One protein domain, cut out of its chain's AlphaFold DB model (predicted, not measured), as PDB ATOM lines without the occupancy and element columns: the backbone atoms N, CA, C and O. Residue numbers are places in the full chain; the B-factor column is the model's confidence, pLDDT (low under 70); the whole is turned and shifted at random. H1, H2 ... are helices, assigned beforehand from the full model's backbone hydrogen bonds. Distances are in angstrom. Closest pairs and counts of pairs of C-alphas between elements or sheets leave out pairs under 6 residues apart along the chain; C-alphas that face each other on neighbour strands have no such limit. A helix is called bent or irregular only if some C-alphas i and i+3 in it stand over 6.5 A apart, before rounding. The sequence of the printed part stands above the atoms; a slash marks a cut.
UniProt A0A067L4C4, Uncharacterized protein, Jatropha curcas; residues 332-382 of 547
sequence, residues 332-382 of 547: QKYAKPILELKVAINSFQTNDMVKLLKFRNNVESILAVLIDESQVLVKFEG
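AT A GLANCE: This is residues 332 to 382 of the 547 residues of an uncharacterized protein of Jatropha curcas (UniProt A0A067L4C4). Two long helices, H1 and H2, form a loosely joined helical hairpin, running opposite ways with few contacts between them. The short helix H3 lies near the end of the hairpin where H1 begins and H2 ends, away from the turn at residues 348 to 352. The printed part has 51 residues, with three named helices in the order H1, H2, H3 and no named strand: the class is all helix. It is only just compact, close to loose, with a radius of gyration of the C-alphas of 11.6 A, and its elongated outline spans 33 by 20 by 16 A.

IN THESE COORDINATES: H1, residues 332 to 347, begins at C-alpha 332 at (77.372, -72.840, 30.526) and is 23.6 A long from first to last C-alpha. It is irregular: C-alphas 333 and 336 are 7.8 A apart. H2, residues 353 to 367, begins at C-alpha 353 at (70.719, -46.040, 12.577) and is 20.7 A long. H3, residues 373 to 377, ends at C-alpha 377 at (72.143, -70.272, 20.432).

HOW THE PARTS SIT: H1 and H2 form a helical hairpin and only just touch, with 3 pairs of C-alphas within 8 A. Their closest C-alphas, those of Pro 337 and Ile 366, are 7.1 A apart. H1 touches H2 with residues 337 to 341 alone, and H2 touches H1 with residues 363 to 366 alone. They run opposite ways at a shallow tilt of 20 degrees. H3 is close to H1 but not clearly touching; the closest C-alphas, of Ile 338 and Leu 377, are 7.8 A apart. H2 and H3 are also close but not clearly touching, with the closest C-alphas, of Leu 367 and Glu 373, 6.3 A apart. Every O i to N i+4 pair is within hydrogen-bond range in H2 and H3, and 10 of 12 are in H1.

THE WHOLE: The two C-alphas farthest apart, of Gln 332 and Asn 351, are 34.4 A apart. Both links are tight, and the printed part has no cut. The mean pLDDT of the printed part is 93.6, and no printed residue is under 70.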
ATOM      1  N   GLN A 332      77.368 -73.094  29.080       91.56
ATOM      2  CA  GLN A 332      77.372 -72.840  30.526       91.56
ATOM      3  C   GLN A 332      78.063 -71.517  30.882       91.56
ATOM      4  O   GLN A 332      77.544 -70.746  31.693       91.56
ATOM      5  N   LYS A 333      79.212 -71.230  30.262       94.00
ATOM      6  CA  LYS A 333      80.043 -70.049  30.529       94.00
ATOM      7  C   LYS A 333      79.341 -68.742  30.157       94.00
ATOM      8  O   LYS A 333      79.388 -67.783  30.926       94.00
ATOM      9  N   TYR A 334      78.669 -68.708  29.008       92.81
ATOM     10  CA  TYR A 334      78.022 -67.505  28.476       92.81
ATOM     11  C   TYR A 334      76.495 -67.493  28.658       92.81
ATOM     12  O   TYR A 334      75.836 -66.571  28.177       92.81
ATOM     13  N   ALA A 335      75.923 -68.445  29.411       92.81
ATOM     14  CA  ALA A 335      74.483 -68.529  29.683       92.81
ATOM     15  C   ALA A 335      73.853 -67.199  30.128       92.81
ATOM     16  O   ALA A 335      72.776 -66.841  29.656       92.81
ATOM     17  N   LYS A 336      74.523 -66.460  31.024       94.19
ATOM     18  CA  LYS A 336      74.047 -65.160  31.525       94.19
ATOM     19  C   LYS A 336      74.050 -64.088  30.416       94.19
ATOM     20  O   LYS A 336      72.950 -63.657  30.064       94.19
ATOM     21  N   PRO A 337      75.194 -63.754  29.768       94.12
ATOM     22  CA  PRO A 337      75.215 -62.887  28.589       94.12
ATOM     23  C   PRO A 337      74.195 -63.253  27.507       94.12
ATOM     24  O   PRO A 337      73.538 -62.364  26.981       94.12
ATOM     25  N   ILE A 338      74.011 -64.539  27.185       94.31
ATOM     26  CA  ILE A 338      73.090 -64.969  26.119       94.31
ATOM     27  C   ILE A 338      71.618 -64.793  26.529       94.31
ATOM     28  O   ILE A 338      70.791 -64.421  25.695       94.31
ATOM     29  N   LEU A 339      71.265 -65.003  27.802       93.38
ATOM     30  CA  LEU A 339      69.910 -64.747  28.308       93.38
ATOM     31  C   LEU A 339      69.604 -63.246  28.422       93.38
ATOM     32  O   LEU A 339      68.508 -62.820  28.053       93.38
ATOM     33  N   GLU A 340      70.568 -62.438  28.857       94.81
ATOM     34  CA  GLU A 340      70.468 -60.972  28.861       94.81
ATOM     35  C   GLU A 340      70.332 -60.435  27.427       94.81
ATOM     36  O   GLU A 340      69.425 -59.656  27.129       94.81
ATOM     37  N   LEU A 341      71.150 -60.944  26.502       95.44
ATOM     38  CA  LEU A 341      71.095 -60.650  25.072       95.44
ATOM     39  C   LEU A 341      69.759 -61.065  24.436       95.44
ATOM     40  O   LEU A 341      69.194 -60.311  23.643       95.44
ATOM     41  N   LYS A 342      69.208 -62.226  24.811       94.81
ATOM     42  CA  LYS A 342      67.871 -62.677  24.391       94.81
ATOM     43  C   LYS A 342      66.792 -61.676  24.808       94.81
ATOM     44  O   LYS A 342      65.899 -61.398  24.006       94.81
ATOM     45  N   VAL A 343      66.845 -61.141  26.029       95.50
ATOM     46  CA  VAL A 343      65.908 -60.095  26.476       95.50
ATOM     47  C   VAL A 343      66.140 -58.813  25.675       95.50
ATOM     48  O   VAL A 343      65.193 -58.293  25.085       95.50
ATOM     49  N   ALA A 344      67.395 -58.370  25.564       96.06
ATOM     50  CA  ALA A 344      67.771 -57.145  24.869       96.06
ATOM     51  C   ALA A 344      67.322 -57.135  23.397       96.06
ATOM     52  O   ALA A 344      66.646 -56.192  22.993       96.06
ATOM     53  N   ILE A 345      67.608 -58.186  22.613       96.25
ATOM     54  CA  ILE A 345      67.195 -58.287  21.198       96.25
ATOM     55  C   ILE A 345      65.668 -58.282  21.065       96.25
ATOM     56  O   ILE A 345      65.144 -57.640  20.156       96.25
ATOM     57  N   ASN A 346      64.934 -58.960  21.957       95.19
ATOM     58  CA  ASN A 346      63.470 -58.936  21.919       95.19
ATOM     59  C   ASN A 346      62.930 -57.518  22.170       95.19
ATOM     60  O   ASN A 346      62.120 -57.037  21.377       95.19
ATOM     61  N   SER A 347      63.415 -56.834  23.212       94.81
ATOM     62  CA  SER A 347      62.974 -55.478  23.579       94.81
ATOM     63  C   SER A 347      63.527 -54.350  22.701       94.81
ATOM     64  O   SER A 347      63.031 -53.230  22.780       94.81
ATOM     65  N   PHE A 348      64.560 -54.602  21.892       96.06
ATOM     66  CA  PHE A 348      65.195 -53.565  21.085       96.06
ATOM     67  C   PHE A 348      64.257 -53.073  19.977       96.06
ATOM     68  O   PHE A 348      63.764 -53.863  19.172       96.06
ATOM     69  N   GLN A 349      64.052 -51.761  19.923       94.69
ATOM     70  CA  GLN A 349      63.314 -51.056  18.876       94.69
ATOM     71  C   GLN A 349      64.121 -49.803  18.516       94.69
ATOM     72  O   GLN A 349      64.712 -49.185  19.407       94.69
ATOM     73  N   THR A 350      64.192 -49.417  17.239       94.25
ATOM     74  CA  THR A 350      64.944 -48.210  16.854       94.25
ATOM     75  C   THR A 350      64.447 -47.550  15.574       94.25
ATOM     76  O   THR A 350      64.123 -48.219  14.596       94.25
ATOM     77  N   ASN A 351      64.499 -46.217  15.584       93.50
ATOM     78  CA  ASN A 351      64.320 -45.335  14.426       93.50
ATOM     79  C   ASN A 351      65.643 -44.621  14.066       93.50
ATOM     80  O   ASN A 351      65.668 -43.696  13.263       93.50
ATOM     81  N   ASP A 352      66.735 -44.991  14.740       92.69
ATOM     82  CA  ASP A 352      68.041 -44.339  14.708       92.69
ATOM     83  C   ASP A 352      69.096 -45.374  14.301       92.69
ATOM     84  O   ASP A 352      69.288 -46.399  14.970       92.69
ATOM     85  N   MET A 353      69.761 -45.113  13.176       94.06
ATOM     86  CA  MET A 353      70.719 -46.040  12.577       94.06
ATOM     87  C   MET A 353      72.071 -46.055  13.311       94.06
ATOM     88  O   MET A 353      72.749 -47.081  13.335       94.06
ATOM     89  N   VAL A 354      72.432 -44.980  14.019       93.19
ATOM     90  CA  VAL A 354      73.623 -44.948  14.885       93.19
ATOM     91  C   VAL A 354      73.379 -45.792  16.140       93.19
ATOM     92  O   VAL A 354      74.269 -46.527  16.574       93.19
ATOM     93  N   LYS A 355      72.162 -45.760  16.702       95.06
ATOM     94  CA  LYS A 355      71.745 -46.695  17.764       95.06
ATOM     95  C   LYS A 355      71.687 -48.139  17.259       95.06
ATOM     96  O   LYS A 355      72.133 -49.027  17.981       95.06
ATOM     97  N   LEU A 356      71.212 -48.374  16.029       96.00
ATOM     98  CA  LEU A 356      71.226 -49.697  15.387       96.00
ATOM     99  C   LEU A 356      72.649 -50.268  15.299       96.00
ATOM    100  O   LEU A 356      72.874 -51.379  15.773       96.00
ATOM    101  N   LEU A 357      73.616 -49.509  14.767       95.75
ATOM    102  CA  LEU A 357      75.012 -49.957  14.678       95.75
ATOM    103  C   LEU A 357      75.641 -50.198  16.054       95.75
ATOM    104  O   LEU A 357      76.280 -51.229  16.255       95.75
ATOM    105  N   LYS A 358      75.443 -49.285  17.015       95.69
ATOM    106  CA  LYS A 358      75.979 -49.437  18.381       95.69
ATOM    107  C   LYS A 358      75.419 -50.676  19.078       95.69
ATOM    108  O   LYS A 358      76.187 -51.437  19.660       95.69
ATOM    109  N   PHE A 359      74.108 -50.909  18.979       96.69
ATOM    110  CA  PHE A 359      73.483 -52.109  19.531       96.69
ATOM    111  C   PHE A 359      73.998 -53.368  18.835       96.69
ATOM    112  O   PHE A 359      74.503 -54.263  19.505       96.69
ATOM    113  N   ARG A 360      73.954 -53.412  17.496       96.38
ATOM    114  CA  ARG A 360      74.429 -54.553  16.709       96.38
ATOM    115  C   ARG A 360      75.880 -54.900  17.042       96.38
ATOM    116  O   ARG A 360      76.164 -56.063  17.285       96.38
ATOM    117  N   ASN A 361      76.780 -53.924  17.131       95.56
ATOM    118  CA  ASN A 361      78.187 -54.184  17.450       95.56
ATOM    119  C   ASN A 361      78.389 -54.693  18.891       95.56
ATOM    120  O   ASN A 361      79.248 -55.545  19.103       95.56
ATOM    121  N   ASN A 362      77.573 -54.255  19.860       94.75
ATOM    122  CA  ASN A 362      77.549 -54.863  21.197       94.75
ATOM    123  C   ASN A 362      77.105 -56.337  21.133       94.75
ATOM    124  O   ASN A 362      77.761 -57.198  21.713       94.75
ATOM    125  N   VAL A 363      76.050 -56.644  20.367       94.88
ATOM    126  CA  VAL A 363      75.586 -58.026  20.146       94.88
ATOM    127  C   VAL A 363      76.687 -58.903  19.541       94.88
ATOM    128  O   VAL A 363      77.002 -59.946  20.113       94.88
ATOM    129  N   GLU A 364      77.325 -58.472  18.445       95.06
ATOM    130  CA  GLU A 364      78.416 -59.252  17.841       95.06
ATOM    131  C   GLU A 364      79.597 -59.425  18.810       95.06
ATOM    132  O   GLU A 364      80.224 -60.475  18.806       95.06
ATOM    133  N   SER A 365      79.895 -58.439  19.668       94.56
ATOM    134  CA  SER A 365      80.999 -58.540  20.639       94.56
ATOM    135  C   SER A 365      80.790 -59.637  21.693       94.56
ATOM    136  O   SER A 365      81.762 -60.213  22.174       94.56
ATOM    137  N   ILE A 366      79.530 -59.961  22.009       92.12
ATOM    138  CA  ILE A 366      79.158 -61.056  22.916       92.12
ATOM    139  C   ILE A 366      79.183 -62.397  22.165       92.12
ATOM    140  O   ILE A 366      79.665 -63.395  22.698       92.12
ATOM    141  N   LEU A 367      78.679 -62.428  20.927       93.12
ATOM    142  CA  LEU A 367      78.562 -63.656  20.131       93.12
ATOM    143  C   LEU A 367      79.893 -64.112  19.507       93.12
ATOM    144  O   LEU A 367      80.121 -65.310  19.378       93.12
ATOM    145  N   ALA A 368      80.810 -63.194  19.195       92.62
ATOM    146  CA  ALA A 368      82.115 -63.499  18.596       92.62
ATOM    147  C   ALA A 368      83.093 -64.242  19.532       92.62
ATOM    148  O   ALA A 368      84.167 -64.646  19.091       92.62
ATOM    149  N   VAL A 369      82.741 -64.421  20.812       92.94
ATOM    150  CA  VAL A 369      83.512 -65.224  21.781       92.94
ATOM    151  C   VAL A 369      83.026 -66.683  21.856       92.94
ATOM    152  O   VAL A 369      83.587 -67.471  22.618       92.94
ATOM    153  N   LEU A 370      81.982 -67.038  21.093       91.81
ATOM    154  CA  LEU A 370      81.434 -68.391  20.982       91.81
ATOM    155  C   LEU A 370      82.147 -69.174  19.872       91.81
ATOM    156  O   LEU A 370      82.355 -68.657  18.776       91.81
ATOM    157  N   ILE A 371      82.458 -70.444  20.128       88.81
ATOM    158  CA  ILE A 371      83.122 -71.334  19.159       88.81
ATOM    159  C   ILE A 371      82.190 -71.702  17.992       88.81
ATOM    160  O   ILE A 371      82.642 -71.836  16.855       88.81
ATOM    161  N   ASP A 372      80.890 -71.837  18.257       89.94
ATOM    162  CA  ASP A 372      79.853 -72.039  17.242       89.94
ATOM    163  C   ASP A 372      78.556 -71.347  17.687       89.94
ATOM    164  O   ASP A 372      77.757 -71.903  18.444       89.94
ATOM    165  N   GLU A 373      78.360 -70.106  17.232       92.25
ATOM    166  CA  GLU A 373      77.190 -69.290  17.576       92.25
ATOM    167  C   GLU A 373      75.872 -70.041  17.325       92.25
ATOM    168  O   GLU A 373      74.994 -70.060  18.185       92.25
ATOM    169  N   SER A 374      75.741 -70.698  16.170       89.75
ATOM    170  CA  SER A 374      74.514 -71.394  15.774       89.75
ATOM    171  C   SER A 374      74.189 -72.529  16.748       89.75
ATOM    172  O   SER A 374      73.081 -72.608  17.284       89.75
ATOM    173  N   GLN A 375      75.172 -73.385  17.031       91.00
ATOM    174  CA  GLN A 375      74.990 -74.562  17.880       91.00
ATOM    175  C   GLN A 375      74.799 -74.203  19.358       91.00
ATOM    176  O   GLN A 375      74.064 -74.906  20.057       91.00
ATOM    177  N   VAL A 376      75.410 -73.107  19.823       91.81
ATOM    178  CA  VAL A 376      75.186 -72.550  21.165       91.81
ATOM    179  C   VAL A 376      73.784 -71.935  21.258       91.81
ATOM    180  O   VAL A 376      72.995 -72.350  22.110       91.81
ATOM    181  N   LEU A 377      73.421 -70.998  20.370       92.62
ATOM    182  CA  LEU A 377      72.143 -70.272  20.432       92.62
ATOM    183  C   LEU A 377      70.918 -71.183  20.270       92.62
ATOM    184  O   LEU A 377      69.896 -70.939  20.912       92.62
ATOM    185  N   VAL A 378      71.015 -72.269  19.492       92.94
ATOM    186  CA  VAL A 378      69.943 -73.274  19.335       92.94
ATOM    187  C   VAL A 378      69.524 -73.929  20.661       92.94
ATOM    188  O   VAL A 378      68.397 -74.412  20.772       92.94
ATOM    189  N   LYS A 379      70.379 -73.927  21.692       90.69
ATOM    190  CA  LYS A 379      70.048 -74.474  23.023       90.69
ATOM    191  C   LYS A 379      69.235 -73.515  23.892       90.69
ATOM    192  O   LYS A 379      68.582 -73.956  24.837       90.69
ATOM    193  N   PHE A 380      69.243 -72.220  23.581       91.06
ATOM    194  CA  PHE A 380      68.484 -71.212  24.313       91.06
ATOM    195  C   PHE A 380      67.079 -71.115  23.714       91.06
ATOM    196  O   PHE A 380      66.823 -70.341  22.793       91.06
ATOM    197  N   GLU A 381      66.152 -71.925  24.233       89.75
ATOM    198  CA  GLU A 381      64.780 -72.011  23.719       89.75
ATOM    199  C   GLU A 381      64.136 -70.622  23.564       89.75
ATOM    200  O   GLU A 381      64.167 -69.790  24.476       89.75
ATOM    201  N   GLY A 382      63.568 -70.344  22.388       90.25
ATOM    202  CA  GLY A 382      62.970 -69.045  22.074       90.25
ATOM    203  C   GLY A 382      63.970 -67.888  21.938       90.25
ATOM    204  O   GLY A 382      63.583 -66.736  22.140       90.25
TER     205      GLY A 382